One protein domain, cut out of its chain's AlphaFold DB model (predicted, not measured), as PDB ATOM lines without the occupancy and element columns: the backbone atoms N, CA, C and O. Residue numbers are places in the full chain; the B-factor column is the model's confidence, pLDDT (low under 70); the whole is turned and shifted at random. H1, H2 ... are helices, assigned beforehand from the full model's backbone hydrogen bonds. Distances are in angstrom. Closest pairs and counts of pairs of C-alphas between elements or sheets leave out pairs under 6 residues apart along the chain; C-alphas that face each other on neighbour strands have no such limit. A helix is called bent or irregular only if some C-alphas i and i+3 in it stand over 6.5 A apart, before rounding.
ATOM      1  N   TYR A 114       4.809  -1.351  45.698       80.00
ATOM      2  CA  TYR A 114       4.061  -1.538  44.444       80.00
ATOM      3  C   TYR A 114       4.935  -1.345  43.195       80.00
ATOM      4  O   TYR A 114       4.772  -2.051  42.207       80.00
ATOM      5  N   PHE A 115       5.914  -0.443  43.275       76.12
ATOM      6  CA  PHE A 115       6.894  -0.176  42.226       76.12
ATOM      7  C   PHE A 115       7.714  -1.412  41.813       76.12
ATOM      8  O   PHE A 115       7.912  -1.665  40.623       76.12
ATOM      9  N   ILE A 116       8.172  -2.208  42.783       80.62
ATOM     10  CA  ILE A 116       8.966  -3.414  42.517       80.62
ATOM     11  C   ILE A 116       8.087  -4.454  41.822       80.62
ATOM     12  O   ILE A 116       8.487  -5.015  40.804       80.62
ATOM     13  N   THR A 117       6.859  -4.645  42.309       85.31
ATOM     14  CA  THR A 117       5.895  -5.565  41.698       85.31
ATOM     15  C   THR A 117       5.580  -5.174  40.254       85.31
ATOM     16  O   THR A 117       5.561  -6.041  39.383       85.31
ATOM     17  N   THR A 118       5.407  -3.878  39.968       83.06
ATOM     18  CA  THR A 118       5.164  -3.401  38.597       83.06
ATOM     19  C   THR A 118       6.354  -3.628  37.666       83.06
ATOM     20  O   THR A 118       6.150  -4.021  36.520       83.06
ATOM     21  N   ILE A 119       7.590  -3.448  38.148       82.62
ATOM     22  CA  ILE A 119       8.794  -3.715  37.346       82.62
ATOM     23  C   ILE A 119       8.914  -5.209  37.046       82.62
ATOM     24  O   ILE A 119       9.137  -5.581  35.895       82.62
ATOM     25  N   CYS A 120       8.724  -6.069  38.049       84.62
ATOM     26  CA  CYS A 120       8.768  -7.516  37.852       84.62
ATOM     27  C   CYS A 120       7.713  -7.979  36.840       84.62
ATOM     28  O   CYS A 120       8.032  -8.763  35.950       84.62
ATOM     29  N   LEU A 121       6.486  -7.456  36.923       90.00
ATOM     30  CA  LEU A 121       5.421  -7.792  35.978       90.00
ATOM     31  C   LEU A 121       5.752  -7.330  34.549       90.00
ATOM     32  O   LEU A 121       5.590  -8.107  33.611       90.00
ATOM     33  N   MET A 122       6.282  -6.115  34.382       84.38
ATOM     34  CA  MET A 122       6.740  -5.608  33.080       84.38
ATOM     35  C   MET A 122       7.856  -6.469  32.473       84.38
ATOM     36  O   MET A 122       7.804  -6.795  31.288       84.38
ATOM     37  N   VAL A 123       8.840  -6.878  33.279       85.88
ATOM     38  CA  VAL A 123       9.954  -7.730  32.828       85.88
ATOM     39  C   VAL A 123       9.452  -9.109  32.410       85.88
ATOM     40  O   VAL A 123       9.889  -9.617  31.381       85.88
ATOM     41  N   VAL A 124       8.514  -9.699  33.158       91.31
ATOM     42  CA  VAL A 124       7.912 -10.994  32.803       91.31
ATOM     43  C   VAL A 124       7.163 -10.888  31.477       91.31
ATOM     44  O   VAL A 124       7.453 -11.661  30.570       91.31
ATOM     45  N   VAL A 125       6.272  -9.901  31.321       89.12
ATOM     46  CA  VAL A 125       5.505  -9.705  30.076       89.12
ATOM     47  C   VAL A 125       6.437  -9.492  28.884       89.12
ATOM     48  O   VAL A 125       6.250 -10.109  27.835       89.12
ATOM     49  N   CYS A 126       7.478  -8.673  29.047       84.31
ATOM     50  CA  CYS A 126       8.439  -8.443  27.976       84.31
ATOM     51  C   CYS A 126       9.279  -9.688  27.664       84.31
ATOM     52  O   CYS A 126       9.494 -10.002  26.497       84.31
ATOM     53  N   GLY A 127       9.738 -10.417  28.684       87.00
ATOM     54  CA  GLY A 127      10.490 -11.658  28.507       87.00
ATOM     55  C   GLY A 127       9.671 -12.715  27.770       87.00
ATOM     56  O   GLY A 127      10.177 -13.346  26.843       87.00
ATOM     57  N   THR A 128       8.384 -12.849  28.109       89.62
ATOM     58  CA  THR A 128       7.455 -13.737  27.400       89.62
ATOM     59  C   THR A 128       7.255 -13.303  25.947       89.62
ATOM     60  O   THR A 128       7.285 -14.156  25.063       89.62
ATOM     61  N   ALA A 129       7.118 -11.999  25.676       86.38
ATOM     62  CA  ALA A 129       7.002 -11.489  24.309       86.38
ATOM     63  C   ALA A 129       8.246 -11.827  23.470       86.38
ATOM     64  O   ALA A 129       8.120 -12.356  22.368       86.38
ATOM     65  N   ILE A 130       9.449 -11.605  24.005       90.44
ATOM     66  CA  ILE A 130      10.702 -11.919  23.303       90.44
ATOM     67  C   ILE A 130      10.819 -13.427  23.055       90.44
ATOM     68  O   ILE A 130      11.124 -13.842  21.940       90.44
ATOM     69  N   TYR A 131      10.535 -14.246  24.071       94.88
ATOM     70  CA  TYR A 131      10.628 -15.703  23.978       94.88
ATOM     71  C   TYR A 131       9.685 -16.300  22.924       94.88
ATOM     72  O   TYR A 131      10.052 -17.272  22.272       94.88
ATOM     73  N   TYR A 132       8.497 -15.719  22.727       95.12
ATOM     74  CA  TYR A 132       7.539 -16.197  21.726       95.12
ATOM     75  C   TYR A 132       7.763 -15.599  20.335       95.12
ATOM     76  O   TYR A 132       7.809 -16.338  19.353       95.12
ATOM     77  N   PHE A 133       7.890 -14.275  20.223       90.81
ATOM     78  CA  PHE A 133       7.897 -13.612  18.918       90.81
ATOM     79  C   PHE A 133       9.226 -13.754  18.175       90.81
ATOM     80  O   PHE A 133       9.225 -13.778  16.946       90.81
ATOM     81  N   LEU A 134      10.354 -13.875  18.885       89.75
ATOM     82  CA  LEU A 134      11.663 -13.970  18.240       89.75
ATOM     83  C   LEU A 134      11.847 -15.312  17.505       89.75
ATOM     84  O   LEU A 134      12.149 -15.280  16.312       89.75
ATOM     85  N   PRO A 135      11.584 -16.487  18.117       91.94
ATOM     86  CA  PRO A 135      11.584 -17.751  17.381       91.94
ATOM     87  C   PRO A 135      10.508 -17.799  16.295       91.94
ATOM     88  O   PRO A 135      10.762 -18.332  15.218       91.94
ATOM     89  N   LEU A 136       9.326 -17.222  16.549       89.81
ATOM     90  CA  LEU A 136       8.243 -17.184  15.568       89.81
ATOM     91  C   LEU A 136       8.651 -16.421  14.301       89.81
ATOM     92  O   LEU A 136       8.425 -16.938  13.214       89.81
ATOM     93  N   GLY A 137       9.299 -15.258  14.438       90.75
ATOM     94  CA  GLY A 137       9.794 -14.478  13.299       90.75
ATOM     95  C   GLY A 137      10.838 -15.228  12.464       90.75
ATOM     96  O   GLY A 137      10.831 -15.134  11.238       90.75
ATOM     97  N   PHE A 138      11.687 -16.040  13.107       90.50
ATOM     98  CA  PHE A 138      12.637 -16.902  12.397       90.50
ATOM     99  C   PHE A 138      11.962 -18.096  11.714       90.50
ATOM    100  O   PHE A 138      12.322 -18.423  10.588       90.50
ATOM    101  N   ILE A 139      10.972 -18.726  12.355       95.75
ATOM    102  CA  ILE A 139      10.225 -19.852  11.769       95.75
ATOM    103  C   ILE A 139       9.380 -19.390  10.575       95.75
ATOM    104  O   ILE A 139       9.276 -20.115   9.589       95.75
ATOM    105  N   SER A 140       8.795 -18.191  10.639       92.88
ATOM    106  CA  SER A 140       8.003 -17.627   9.542       92.88
ATOM    107  C   SER A 140       8.849 -16.988   8.438       92.88
ATOM    108  O   SER A 140       8.288 -16.592   7.420       92.88
ATOM    109  N   ASN A 141      10.170 -16.872   8.633       89.94
ATOM    110  CA  ASN A 141      11.086 -16.113   7.775       89.94
ATOM    111  C   ASN A 141      10.593 -14.677   7.495       89.94
ATOM    112  O   ASN A 141      10.779 -14.135   6.407       89.94
ATOM    113  N   ASP A 142       9.934 -14.070   8.485       86.88
ATOM    114  CA  ASP A 142       9.394 -12.720   8.377       86.88
ATOM    115  C   ASP A 142      10.313 -11.752   9.130       86.88
ATOM    116  O   ASP A 142      10.232 -11.576  10.353       86.88
ATOM    117  N   MET A 143      11.212 -11.121   8.373       82.38
ATOM    118  CA  MET A 143      12.176 -10.154   8.899       82.38
ATOM    119  C   MET A 143      11.494  -8.954   9.567       82.38
ATOM    120  O   MET A 143      12.077  -8.335  10.462       82.38
ATOM    121  N   THR A 144      10.253  -8.638   9.193       83.06
ATOM    122  CA  THR A 144       9.499  -7.530   9.776       83.06
ATOM    123  C   THR A 144       9.119  -7.827  11.228       83.06
ATOM    124  O   THR A 144       9.289  -6.962  12.091       83.06
ATOM    125  N   ILE A 145       8.697  -9.057  11.543       83.25
ATOM    126  CA  ILE A 145       8.397  -9.475  12.927       83.25
ATOM    127  C   ILE A 145       9.660  -9.406  13.788       83.25
ATOM    128  O   ILE A 145       9.627  -8.860  14.894       83.25
ATOM    129  N   VAL A 146      10.785  -9.902  13.267       83.12
ATOM    130  CA  VAL A 146      12.080  -9.848  13.964       83.12
ATOM    131  C   VAL A 146      12.463  -8.399  14.276       83.12
ATOM    132  O   VAL A 146      12.863  -8.093  15.404       83.12
ATOM    133  N   PHE A 147      12.267  -7.487  13.321       80.50
ATOM    134  CA  PHE A 147      12.536  -6.066  13.517       80.50
ATOM    135  C   PHE A 147      11.628  -5.446  14.590       80.50
ATOM    136  O   PHE A 147      12.113  -4.702  15.442       80.50
ATOM    137  N   TYR A 148      10.334  -5.783  14.626       85.00
ATOM    138  CA  TYR A 148       9.431  -5.290  15.674       85.00
ATOM    139  C   TYR A 148       9.832  -5.756  17.073       85.00
ATOM    140  O   TYR A 148       9.826  -4.953  18.011       85.00
ATOM    141  N   VAL A 149      10.223  -7.024  17.223       86.19
ATOM    142  CA  VAL A 149      10.707  -7.545  18.510       86.19
ATOM    143  C   VAL A 149      11.979  -6.821  18.936       86.19
ATOM    144  O   VAL A 149      12.104  -6.422  20.093       86.19
ATOM    145  N   PHE A 150      12.898  -6.585  17.999       82.12
ATOM    146  CA  PHE A 150      14.123  -5.841  18.268       82.12
ATOM    147  C   PHE A 150      13.842  -4.396  18.713       82.12
ATOM    148  O   PHE A 150      14.428  -3.911  19.682       82.12
ATOM    149  N   MET A 151      12.884  -3.729  18.070       82.62
ATOM    150  CA  MET A 151      12.453  -2.375  18.431       82.62
ATOM    151  C   MET A 151      11.802  -2.325  19.817       82.62
ATOM    152  O   MET A 151      12.068  -1.403  20.591       82.62
ATOM    153  N   LEU A 152      11.001  -3.334  20.171       84.62
ATOM    154  CA  LEU A 152      10.414  -3.469  21.505       84.62
ATOM    155  C   LEU A 152      11.492  -3.664  22.584       84.62
ATOM    156  O   LEU A 152      11.435  -3.012  23.628       84.62
ATOM    157  N   ILE A 153      12.505  -4.494  22.313       85.69
ATOM    158  CA  ILE A 153      13.661  -4.675  23.206       85.69
ATOM    159  C   ILE A 153      14.402  -3.349  23.403       85.69
ATOM    160  O   ILE A 153      14.724  -2.996  24.536       85.69
ATOM    161  N   LEU A 154      14.634  -2.593  22.328       82.12
ATOM    162  CA  LEU A 154      15.285  -1.281  22.387       82.12
ATOM    163  C   LEU A 154      14.516  -0.283  23.263       82.12
ATOM    164  O   LEU A 154      15.126   0.387  24.098       82.12
ATOM    165  N   ILE A 155      13.184  -0.219  23.135       83.19
ATOM    166  CA  ILE A 155      12.341   0.612  24.012       83.19
ATOM    167  C   ILE A 155      12.533   0.193  25.466       83.19
ATOM    168  O   ILE A 155      12.787   1.035  26.327       83.19
ATOM    169  N   LEU A 156      12.434  -1.107  25.750       83.94
ATOM    170  CA  LEU A 156      12.538  -1.606  27.116       83.94
ATOM    171  C   LEU A 156      13.925  -1.341  27.712       83.94
ATOM    172  O   LEU A 156      14.041  -1.000  28.888       83.94
ATOM    173  N   PHE A 157      14.965  -1.445  26.888       81.75
ATOM    174  CA  PHE A 157      16.337  -1.129  27.254       81.75
ATOM    175  C   PHE A 157      16.498   0.347  27.623       81.75
ATOM    176  O   PHE A 157      17.118   0.659  28.637       81.75
ATOM    177  N   ILE A 158      15.877   1.255  26.869       80.56
ATOM    178  CA  ILE A 158      15.855   2.685  27.191       80.56
ATOM    179  C   ILE A 158      15.147   2.946  28.518       80.56
ATOM    180  O   ILE A 158      15.686   3.657  29.369       80.56
ATOM    181  N   VAL A 159      13.973   2.349  28.733       79.94
ATOM    182  CA  VAL A 159      13.263   2.471  30.015       79.94
ATOM    183  C   VAL A 159      14.131   1.933  31.157       79.94
ATOM    184  O   VAL A 159      14.264   2.588  32.191       79.94
ATOM    185  N   GLY A 160      14.778   0.785  30.953       79.75
ATOM    186  CA  GLY A 160      15.709   0.186  31.905       79.75
ATOM    187  C   GLY A 160      16.901   1.092  32.224       79.75
ATOM    188  O   GLY A 160      17.223   1.280  33.396       79.75
ATOM    189  N   LEU A 161      17.510   1.716  31.213       75.38
ATOM    190  CA  LEU A 161      18.606   2.673  31.387       75.38
ATOM    191  C   LEU A 161      18.162   3.925  32.148       75.38
ATOM    192  O   LEU A 161      18.868   4.364  33.054       75.38
ATOM    193  N   VAL A 162      16.985   4.475  31.841       80.62
ATOM    194  CA  VAL A 162      16.410   5.620  32.568       80.62
ATOM    195  C   VAL A 162      16.200   5.271  34.045       80.62
ATOM    196  O   VAL A 162      16.577   6.048  34.926       80.62
ATOM    197  N   LEU A 163      15.664   4.080  34.332       76.62
ATOM    198  CA  LEU A 163      15.496   3.587  35.701       76.62
ATOM    199  C   LEU A 163      16.837   3.322  36.404       76.62
ATOM    200  O   LEU A 163      16.937   3.542  37.609       76.62
ATOM    201  N   LEU A 164      17.872   2.900  35.672       76.12
ATOM    202  CA  LEU A 164      19.218   2.650  36.200       76.12
ATOM    203  C   LEU A 164      19.986   3.946  36.498       76.12
ATOM    204  O   LEU A 164      20.738   4.011  37.470       76.12
ATOM    205  N   VAL A 165      19.773   5.002  35.712       79.50
ATOM    206  CA  VAL A 165      20.369   6.330  35.945       79.50
ATOM    207  C   VAL A 165      19.797   6.992  37.204       79.50
ATOM    208  O   VAL A 165      20.482   7.764  37.877       79.50
ATOM    209  N   LEU A 166      18.566   6.651  37.578       76.00
ATOM    210  CA  LEU A 166      17.858   7.213  38.722       76.00
ATOM    211  C   LEU A 166      18.623   7.101  40.068       76.00
ATOM    212  O   LEU A 166      18.846   8.134  40.708       76.00
ATOM    213  N   PRO A 167      19.098   5.914  40.508       78.06
ATOM    214  CA  PRO A 167      19.914   5.792  41.717       78.06
ATOM    215  C   PRO A 167      21.289   6.465  41.597       78.06
ATOM    216  O   PRO A 167      21.860   6.833  42.623       78.06
ATOM    217  N   ILE A 168      21.811   6.664  40.380       75.31
ATOM    218  CA  ILE A 168      23.094   7.341  40.119       75.31
ATOM    219  C   ILE A 168      22.945   8.871  40.202       75.31
ATOM    220  O   ILE A 168      23.881   9.577  40.586       75.31
ATOM    221  N   LEU A 169      21.753   9.406  39.932       76.56
ATOM    222  CA  LEU A 169      21.502  10.848  39.960       76.56
ATOM    223  C   LEU A 169      21.684  11.451  41.363       76.56
ATOM    224  O   LEU A 169      22.211  12.554  41.517       76.56
ATOM    225  N   HIS A 170      21.289  10.719  42.407       77.62
ATOM    226  CA  HIS A 170      21.410  11.179  43.791       77.62
ATOM    227  C   HIS A 170      22.874  11.366  44.256       77.62
ATOM    228  O   HIS A 170      23.194  12.464  44.722       77.62
ATOM    229  N   PRO A 171      23.799  10.391  44.132       76.06
ATOM    230  CA  PRO A 171      25.204  10.624  44.457       76.06
ATOM    231  C   PRO A 171      25.826  11.703  43.564       76.06
ATOM    232  O   PRO A 171      26.586  12.528  44.068       76.06
ATOM    233  N   PHE A 172      25.440  11.781  42.287       76.94
ATOM    234  CA  PHE A 172      25.917  12.832  41.390       76.94
ATOM    235  C   PHE A 172      25.504  14.234  41.863       76.94
ATOM    236  O   PHE A 172      26.336  15.137  41.938       76.94
ATOM    237  N   SER A 173      24.252  14.403  42.302       76.56
ATOM    238  CA  SER A 173      23.782  15.666  42.886       76.56
ATOM    239  C   SER A 173      24.563  16.057  44.149       76.56
ATOM    240  O   SER A 173      24.856  17.237  44.348       76.56
ATOM    241  N   ARG A 174      24.973  15.081  44.976       79.00
ATOM    242  CA  ARG A 174      25.824  15.328  46.153       79.00
ATOM    243  C   ARG A 174      27.233  15.759  45.764       79.00
ATOM    244  O   ARG A 174      27.777  16.649  46.407       79.00
ATOM    245  N   ILE A 175      27.805  15.157  44.723       79.81
ATOM    246  CA  ILE A 175      29.119  15.543  44.194       79.81
ATOM    247  C   ILE A 175      29.065  16.977  43.658       79.81
ATOM    248  O   ILE A 175      29.907  17.790  44.030       79.81
ATOM    249  N   ILE A 176      28.047  17.325  42.865       79.75
ATOM    250  CA  ILE A 176      27.876  18.694  42.357       79.75
ATOM    251  C   ILE A 176      27.706  19.685  43.509       79.75
ATOM    252  O   ILE A 176      28.355  20.725  43.510       79.75
ATOM    253  N   GLN A 177      26.885  19.368  44.514       80.12
ATOM    254  CA  GLN A 177      26.738  20.225  45.696       80.12
ATOM    255  C   GLN A 177      28.061  20.416  46.435       80.12
ATOM    256  O   GLN A 177      28.343  21.520  46.890       80.12
ATOM    257  N   TYR A 178      28.873  19.364  46.548       83.81
ATOM    258  CA  TYR A 178      30.190  19.445  47.168       83.81
ATOM    259  C   TYR A 178      31.134  20.355  46.369       83.81
ATOM    260  O   TYR A 178      31.792  21.218  46.948       83.81
ATOM    261  N   ILE A 179      31.137  20.223  45.038       81.88
ATOM    262  CA  ILE A 179      31.941  21.062  44.141       81.88
ATOM    263  C   ILE A 179      31.464  22.519  44.184       81.88
ATOM    264  O   ILE A 179      32.273  23.412  44.402       81.88
ATOM    265  N   CYS A 180      30.165  22.793  44.049       79.62
ATOM    266  CA  CYS A 180      29.629  24.154  44.172       79.62
ATOM    267  C   CYS A 180      29.860  24.744  45.570       79.62
ATOM    268  O   CYS A 180      30.121  25.938  45.695       79.62
ATOM    269  N   GLY A 181      29.815  23.918  46.617       81.75
ATOM    270  CA  GLY A 181      30.106  24.325  47.991       81.75
ATOM    271  C   GLY A 181      31.548  24.792  48.205       81.75
ATOM    272  O   GLY A 181      31.785  25.565  49.130       81.75
ATOM    273  N   LEU A 182      32.495  24.389  47.346       84.88
ATOM    274  CA  LEU A 182      33.862  24.926  47.360       84.88
ATOM    275  C   LEU A 182      33.931  26.369  46.845       84.88
ATOM    276  O   LEU A 182      34.799  27.120  47.279       84.88
ATOM    277  N   PHE A 183      33.025  26.762  45.945       85.88
ATOM    278  CA  PHE A 183      33.030  28.087  45.315       85.88
ATOM    279  C   PHE A 183      32.041  29.075  45.951       85.88
ATOM    280  O   PHE A 183      32.219  30.285  45.822       85.88
ATOM    281  N   CYS A 184      31.004  28.594  46.641       85.12
ATOM    282  CA  CYS A 184      29.973  29.439  47.244       85.12
ATOM    283  C   CYS A 184      30.147  29.633  48.760       85.12
ATOM    284  O   CYS A 184      30.643  28.774  49.484       85.12
ATOM    285  N   SER A 185      29.652  30.770  49.262       86.50
ATOM    286  CA  SER A 185      29.551  31.076  50.696       86.50
ATOM    287  C   SER A 185      28.849  29.956  51.478       86.50
ATOM    288  O   SER A 185      27.837  29.399  51.036       86.50
ATOM    289  N   ARG A 186      29.340  29.679  52.698       79.81
ATOM    290  CA  ARG A 186      28.784  28.668  53.619       79.81
ATOM    291  C   ARG A 186      27.273  28.819  53.840       79.81
ATOM    292  O   ARG A 186      26.592  27.807  53.979       79.81
ATOM    293  N   GLY A 187      26.742  30.045  53.825       81.88
ATOM    294  CA  GLY A 187      25.308  30.305  54.007       81.88
ATOM    295  C   GLY A 187      24.442  29.750  52.871       81.88
ATOM    296  O   GLY A 187      23.452  29.064  53.122       81.88
ATOM    297  N   VAL A 188      24.865  29.950  51.619       80.69
ATOM    298  CA  VAL A 188      24.157  29.447  50.425       80.69
ATOM    299  C   VAL A 188      24.164  27.919  50.398       80.69
ATOM    300  O   VAL A 188      23.167  27.290  50.043       80.69
ATOM    301  N   CYS A 189      25.265  27.305  50.839       74.69
ATOM    302  CA  CYS A 189      25.398  25.853  50.874       74.69
ATOM    303  C   CYS A 189      24.436  25.199  51.883       74.69
ATOM    304  O   CYS A 189      23.866  24.146  51.595       74.69
ATOM    305  N   ILE A 190      24.225  25.824  53.047       79.50
ATOM    306  CA  ILE A 190      23.279  25.336  54.066       79.50
ATOM    307  C   ILE A 190      21.840  25.454  53.556       79.50
ATOM    308  O   ILE A 190      21.073  24.494  53.652       79.50
ATOM    309  N   TYR A 191      21.496  26.598  52.957       78.62
ATOM    310  CA  TYR A 191      20.153  26.851  52.439       78.62
ATOM    311  C   TYR A 191      19.798  25.920  51.265       78.62
ATOM    312  O   TYR A 191      18.728  25.311  51.247       78.62
ATOM    313  N   SER A 192      20.744  25.711  50.342       77.31
ATOM    314  CA  SER A 192      20.652  24.726  49.253       77.31
ATOM    315  C   SER A 192      20.342  23.321  49.779       77.31
ATOM    316  O   SER A 192      19.408  22.662  49.317       77.31
ATOM    317  N   ARG A 193      21.064  22.883  50.817       77.56
ATOM    318  CA  ARG A 193      20.887  21.553  51.412       77.56
ATOM    319  C   ARG A 193      19.487  21.360  51.995       77.56
ATOM    320  O   ARG A 193      18.927  20.268  51.888       77.56
ATOM    321  N   PHE A 194      18.927  22.408  52.598       77.06
ATOM    322  CA  PHE A 194      17.593  22.374  53.194       77.06
ATOM    323  C   PHE A 194      16.494  22.364  52.125       77.06
ATOM    324  O   PHE A 194      15.595  21.523  52.174       77.06
ATOM    325  N   SER A 195      16.621  23.219  51.107       74.06
ATOM    326  CA  SER A 195      15.676  23.286  49.986       74.06
ATOM    327  C   SER A 195      15.619  21.968  49.202       74.06
ATOM    328  O   SER A 195      14.537  21.446  48.927       74.06
ATOM    329  N   ILE A 196      16.775  21.351  48.933       72.00
ATOM    330  CA  ILE A 196      16.848  20.075  48.205       72.00
ATOM    331  C   ILE A 196      16.245  18.931  49.019       72.00
ATOM    332  O   ILE A 196      15.590  18.056  48.456       72.00
ATOM    333  N   ARG A 197      16.413  18.938  50.347       75.19
ATOM    334  CA  ARG A 197      15.815  17.923  51.219       75.19
ATOM    335  C   ARG A 197      14.291  18.043  51.263       75.19
ATOM    336  O   ARG A 197      13.622  17.013  51.230       75.19
ATOM    337  N   ASN A 198      13.760  19.266  51.292       74.00
ATOM    338  CA  ASN A 198      12.317  19.500  51.331       74.00
ATOM    339  C   ASN A 198      11.645  19.186  49.983       74.00
ATOM    340  O   ASN A 198      10.597  18.547  49.932       74.00
ATOM    341  N   ASN A 199      12.306  19.535  48.875       72.56
ATOM    342  CA  ASN A 199      11.782  19.331  47.524       72.56
ATOM    343  C   ASN A 199      12.247  18.029  46.849       72.56
ATOM    344  O   ASN A 199      11.964  17.824  45.668       72.56
ATOM    345  N   HIS A 200      12.904  17.114  47.572       71.94
ATOM    346  CA  HIS A 200      13.524  15.914  46.993       71.94
ATOM    347  C   HIS A 200      12.548  15.079  46.152       71.94
ATOM    348  O   HIS A 200      12.877  14.683  45.038       71.94
ATOM    349  N   LYS A 201      11.325  14.837  46.647       71.94
ATOM    350  CA  LYS A 201      10.315  14.043  45.921       71.94
ATOM    351  C   LYS A 201       9.878  14.713  44.615       71.94
ATOM    352  O   LYS A 201       9.757  14.041  43.594       71.94
ATOM    353  N   ARG A 202       9.663  16.031  44.645       71.50
ATOM    354  CA  ARG A 202       9.203  16.808  43.487       71.50
ATOM    355  C   ARG A 202      10.301  16.934  42.437       71.50
ATOM    356  O   ARG A 202      10.051  16.662  41.269       71.50
ATOM    357  N   ILE A 203      11.519  17.271  42.865       72.44
ATOM    358  CA  ILE A 203      12.697  17.360  41.991       72.44
ATOM    359  C   ILE A 203      12.960  16.010  41.327       72.44
ATOM    360  O   ILE A 203      13.127  15.958  40.116       72.44
ATOM    361  N   HIS A 204      12.905  14.918  42.090       72.25
ATOM    362  CA  HIS A 204      13.083  13.575  41.554       72.25
ATOM    363  C   HIS A 204      12.023  13.223  40.497       72.25
ATOM    364  O   HIS A 204      12.359  12.688  39.445       72.25
ATOM    365  N   SER A 205      10.748  13.554  40.735       73.62
ATOM    366  CA  SER A 205       9.681  13.319  39.752       73.62
ATOM    367  C   SER A 205       9.874  14.138  38.471       73.62
ATOM    368  O   SER A 205       9.662  13.617  37.380       73.62
ATOM    369  N   ILE A 206      10.286  15.403  38.593       75.62
ATOM    370  CA  ILE A 206      10.544  16.288  37.449       75.62
ATOM    371  C   ILE A 206      11.768  15.805  36.663       75.62
ATOM    372  O   ILE A 206      11.717  15.719  35.441       75.62
ATOM    373  N   GLN A 207      12.849  15.432  37.352       73.81
ATOM    374  CA  GLN A 207      14.054  14.887  36.725       73.81
ATOM    375  C   GLN A 207      13.766  13.581  35.985       73.81
ATOM    376  O   GLN A 207      14.222  13.423  34.857       73.81
ATOM    377  N   LEU A 208      12.977  12.680  36.579       72.12
ATOM    378  CA  LEU A 208      12.557  11.435  35.936       72.12
ATOM    379  C   LEU A 208      11.728  11.728  34.681       72.12
ATOM    380  O   LEU A 208      12.026  11.178  33.625       72.12
ATOM    381  N   ALA A 209      10.749  12.634  34.768       74.12
ATOM    382  CA  ALA A 209       9.923  13.017  33.626       74.12
ATOM    383  C   ALA A 209      10.751  13.637  32.484       74.12
ATOM    384  O   ALA A 209      10.555  13.276  31.325       74.12
ATOM    385  N   ILE A 210      11.709  14.516  32.801       75.56
ATOM    386  CA  ILE A 210      12.591  15.147  31.806       75.56
ATOM    387  C   ILE A 210      13.544  14.122  31.186       75.56
ATOM    388  O   ILE A 210      13.684  14.093  29.966       75.56
ATOM    389  N   LEU A 211      14.187  13.274  31.997       75.25
ATOM    390  CA  LEU A 211      15.129  12.262  31.510       75.25
ATOM    391  C   LEU A 211      14.418  11.242  30.613       75.25
ATOM    392  O   LEU A 211      14.913  10.912  29.537       75.25
ATOM    393  N   PHE A 212      13.235  10.792  31.034       75.62
ATOM    394  CA  PHE A 212      12.393   9.898  30.252       75.62
ATOM    395  C   PHE A 212      11.948  10.553  28.940       75.62
ATOM    396  O   PHE A 212      12.128   9.964  27.877       75.62
ATOM    397  N   GLY A 213      11.444  11.791  29.000       75.69
ATOM    398  CA  GLY A 213      11.036  12.544  27.818       75.69
ATOM    399  C   GLY A 213      12.184  12.738  26.827       75.69
ATOM    400  O   GLY A 213      12.029  12.458  25.643       75.69
ATOM    401  N   TYR A 214      13.366  13.128  27.308       76.06
ATOM    402  CA  TYR A 214      14.543  13.305  26.459       76.06
ATOM    403  C   TYR A 214      15.015  11.988  25.836       76.06
ATOM    404  O   TYR A 214      15.307  11.941  24.641       76.06
ATOM    405  N   SER A 215      15.041  10.901  26.611       76.12
ATOM    406  CA  SER A 215      15.429   9.593  26.087       76.12
ATOM    407  C   SER A 215      14.448   9.081  25.032       76.12
ATOM    408  O   SER A 215      14.875   8.458  24.062       76.12
ATOM    409  N   LEU A 216      13.155   9.369  25.190       74.88
ATOM    410  CA  LEU A 216      12.120   9.036  24.215       74.88
ATOM    411  C   LEU A 216      12.301   9.855  22.927       74.88
ATOM    412  O   LEU A 216      12.252   9.289  21.837       74.88
ATOM    413  N   ILE A 217      12.588  11.155  23.034       77.94
ATOM    414  CA  ILE A 217      12.871  12.015  21.871       77.94
ATOM    415  C   ILE A 217      14.098  11.510  21.104       77.94
ATOM    416  O   ILE A 217      14.036  11.351  19.884       77.94
ATOM    417  N   LEU A 218      15.200  11.216  21.804       76.81
ATOM    418  CA  LEU A 218      16.401  10.661  21.175       76.81
ATOM    419  C   LEU A 218      16.110   9.323  20.501       76.81
ATOM    420  O   LEU A 218      16.547   9.097  19.374       76.81
ATOM    421  N   PHE A 219      15.329   8.467  21.152       78.38
ATOM    422  CA  PHE A 219      14.940   7.187  20.589       78.38
ATOM    423  C   PHE A 219      14.137   7.340  19.297       78.38
ATOM    424  O   PHE A 219      14.527   6.775  18.274       78.38
ATOM    425  N   ILE A 220      13.085   8.166  19.301       78.06
ATOM    426  CA  ILE A 220      12.299   8.465  18.097       78.06
ATOM    427  C   ILE A 220      13.207   9.000  16.988       78.06
ATOM    428  O   ILE A 220      13.098   8.556  15.848       78.06
ATOM    429  N   SER A 221      14.140   9.899  17.313       78.44
ATOM    430  CA  SER A 221      15.084  10.439  16.332       78.44
ATOM    431  C   SER A 221      15.982   9.351  15.737       78.44
ATOM    432  O   SER A 221      16.174   9.322  14.523       78.44
ATOM    433  N   THR A 222      16.519   8.444  16.559       77.75
ATOM    434  CA  THR A 222      17.362   7.340  16.069       77.75
ATOM    435  C   THR A 222      16.576   6.354  15.209       77.75
ATOM    436  O   THR A 222      17.083   5.913  14.179       77.75
ATOM    437  N   ILE A 223      15.319   6.067  15.568       78.50
ATOM    438  CA  ILE A 223      14.431   5.245  14.742       78.50
ATOM    439  C   ILE A 223      14.163   5.936  13.414       78.50
ATOM    440  O   ILE A 223      14.341   5.316  12.373       78.50
ATOM    441  N   ALA A 224      13.746   7.202  13.435       75.06
ATOM    442  CA  ALA A 224      13.428   7.945  12.224       75.06
ATOM    443  C   ALA A 224      14.635   7.993  11.281       75.06
ATOM    444  O   ALA A 224      14.491   7.767  10.080       75.06
ATOM    445  N   GLN A 225      15.836   8.198  11.827       77.19
ATOM    446  CA  GLN A 225      17.075   8.153  11.059       77.19
ATOM    447  C   GLN A 225      17.341   6.756  10.483       77.19
ATOM    448  O   GLN A 225      17.630   6.644   9.295       77.19
ATOM    449  N   SER A 226      17.193   5.693  11.278       75.00
ATOM    450  CA  SER A 226      17.370   4.310  10.815       75.00
ATOM    451  C   SER A 226      16.373   3.939   9.710       75.00
ATOM    452  O   SER A 226      16.775   3.395   8.683       75.00
ATOM    453  N   GLN A 227      15.099   4.309   9.869       77.38
ATOM    454  CA  GLN A 227      14.052   4.107   8.866       77.38
ATOM    455  C   GLN A 227      14.330   4.909   7.593       77.38
ATOM    456  O   GLN A 227      14.177   4.387   6.495       77.38
ATOM    457  N   THR A 228      14.805   6.150   7.724       73.94
ATOM    458  CA  THR A 228      15.195   6.976   6.571       73.94
ATOM    459  C   THR A 228      16.372   6.354   5.829       73.94
ATOM    460  O   THR A 228      16.355   6.298   4.603       73.94
ATOM    461  N   SER A 229      17.380   5.841   6.540       72.81
ATOM    462  CA  SER A 229      18.511   5.145   5.920       72.81
ATOM    463  C   SER A 229      18.074   3.867   5.207       72.81
ATOM    464  O   SER A 229      18.505   3.643   4.078       72.81
ATOM    465  N   LEU A 230      17.191   3.065   5.809       73.56
ATOM    466  CA  LEU A 230      16.631   1.871   5.168       73.56
ATOM    467  C   LEU A 230      15.801   2.222   3.935       73.56
ATOM    468  O   LEU A 230      15.986   1.616   2.885       73.56
ATOM    469  N   LEU A 231      14.936   3.231   4.028       75.62
ATOM    470  CA  LEU A 231      14.165   3.725   2.893       75.62
ATOM    471  C   LEU A 231      15.095   4.200   1.780       75.62
ATOM    472  O   LEU A 231      14.885   3.858   0.626       75.62
ATOM    473  N   PHE A 232      16.152   4.935   2.111       72.00
ATOM    474  CA  PHE A 232      17.117   5.412   1.128       72.00
ATOM    475  C   PHE A 232      17.866   4.267   0.445       72.00
ATOM    476  O   PHE A 232      18.069   4.300  -0.766       72.00
ATOM    477  N   ILE A 233      18.241   3.238   1.206       72.12
ATOM    478  CA  ILE A 233      18.842   2.012   0.677       72.12
ATOM    479  C   ILE A 233      17.849   1.299  -0.249       72.12
ATOM    480  O   ILE A 233      18.205   0.975  -1.377       72.12
ATOM    481  N   ASN A 234      16.595   1.133   0.168       72.62
ATOM    482  CA  ASN A 234      15.561   0.489  -0.641       72.62
ATOM    483  C   ASN A 234      15.249   1.282  -1.912       72.62
ATOM    484  O   ASN A 234      15.136   0.688  -2.974       72.62
ATOM    485  N   LEU A 235      15.176   2.615  -1.841       70.56
ATOM    486  CA  LEU A 235      15.015   3.462  -3.023       70.56
ATOM    487  C   LEU A 235      16.223   3.348  -3.955       70.56
ATOM    488  O   LEU A 235      16.044   3.297  -5.168       70.56
ATOM    489  N   LYS A 236      17.445   3.267  -3.418       67.19
ATOM    490  CA  LYS A 236      18.653   3.027  -4.219       67.19
ATOM    491  C   LYS A 236      18.622   1.666  -4.912       67.19
ATOM    492  O   LYS A 236      18.972   1.591  -6.085       67.19
ATOM    493  N   TYR A 237      18.186   0.616  -4.218       66.12
ATOM    494  CA  TYR A 237      18.015  -0.708  -4.820       66.12
ATOM    495  C   TYR A 237      16.917  -0.702  -5.887       66.12
ATOM    496  O   TYR A 237      17.150  -1.165  -6.999       66.12
ATOM    497  N   TYR A 238      15.766  -0.104  -5.580       67.56
ATOM    498  CA  TYR A 238      14.588  -0.094  -6.443       67.56
ATOM    499  C   TYR A 238      14.771   0.748  -7.712       67.56
ATOM    500  O   TYR A 238      14.337   0.357  -8.793       67.56
ATOM    501  N   TYR A 239      15.423   1.910  -7.606       66.25
ATOM    502  CA  TYR A 239      15.687   2.773  -8.760       66.25
ATOM    503  C   TYR A 239      16.975   2.418  -9.513       66.25
ATOM    504  O   TYR A 239      17.177   2.916 -10.621       66.25
TER     505      TYR A 239
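Overview. This is residues 114 to 239 of the 477 residues of an uncharacterized protein of Blastocystis hominis (UniProt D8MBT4). Three long helices make a flat, open zigzag: H2 is the one in the middle, with H1 folding back from its first end as a V and H4 crossing it, and the short H3 spans the gap between the far end of H2 and the start of H4. Residues 224 to 239 of H4 stick out as a free arm. The printed part has 126 residues with four named helices, H1 to H4 in chain order, and no named strand, and its class is all helix. It is extended, with a radius of gyration of the C-alphas of 21.7 A, and spans 67 by 41 by 19 A.

Arrangement. Begin with H1, residues 114 to 139, which touches H2, residues 143 to 183, with its residues 129 to 138 alone; the closest C-alphas, those of Gly 137 and Val 146, are 5.2 A apart. The two form a helical hairpin and run opposite ways, at a shallow tilt of 34 degrees, only just short of steep. Near residue 169 you will find a kink of 43 degrees in H2. Then look at H3, residues 186 to 198: it is close to H2 but not clearly touching, with the closest C-alphas, Gly 181 and Cys 189, 5.7 A apart. Residues 200 to 239 are H4, about perpendicular to H3 at 77 degrees. Residues 208 to 219 of H4 touch residues 155 to 166 of H2, opposite ways at a steep tilt of 39 degrees; the closest C-alphas, Val 162 and Phe 212, are 6.3 A apart. H1 is apart from H3 and H4. In H3 and H4 every O i to N i+4 pair is within hydrogen-bond range, against 21 of 22 in H1 and 32 of 37 in H2.

Along the chain. Find C-alpha 114 at (4.061, -1.538, 44.444); from there H1 runs 38.0 A to C-alpha 139. H2 starts at C-alpha 143, at (12.176, -10.154, 8.899), and measures 56.8 A to C-alpha 183; it is neither bent nor irregular, but only just: C-alphas 164 and 167 are 6.4 A apart. H3 measures 19.0 A from C-alpha 186 to C-alpha 198. From C-alpha 200, H4 runs 57.3 A to C-alpha 239 at (15.687, 2.773, -8.760).

Size, cuts and confidence. The two C-alphas farthest apart, those of Gly 187 and Tyr 239, are 69.2 A apart. The printed part has no cut, and its three links are tight. Mean pLDDT of the printed part is 79.9; look to residues 236 to 239 for the values under 70.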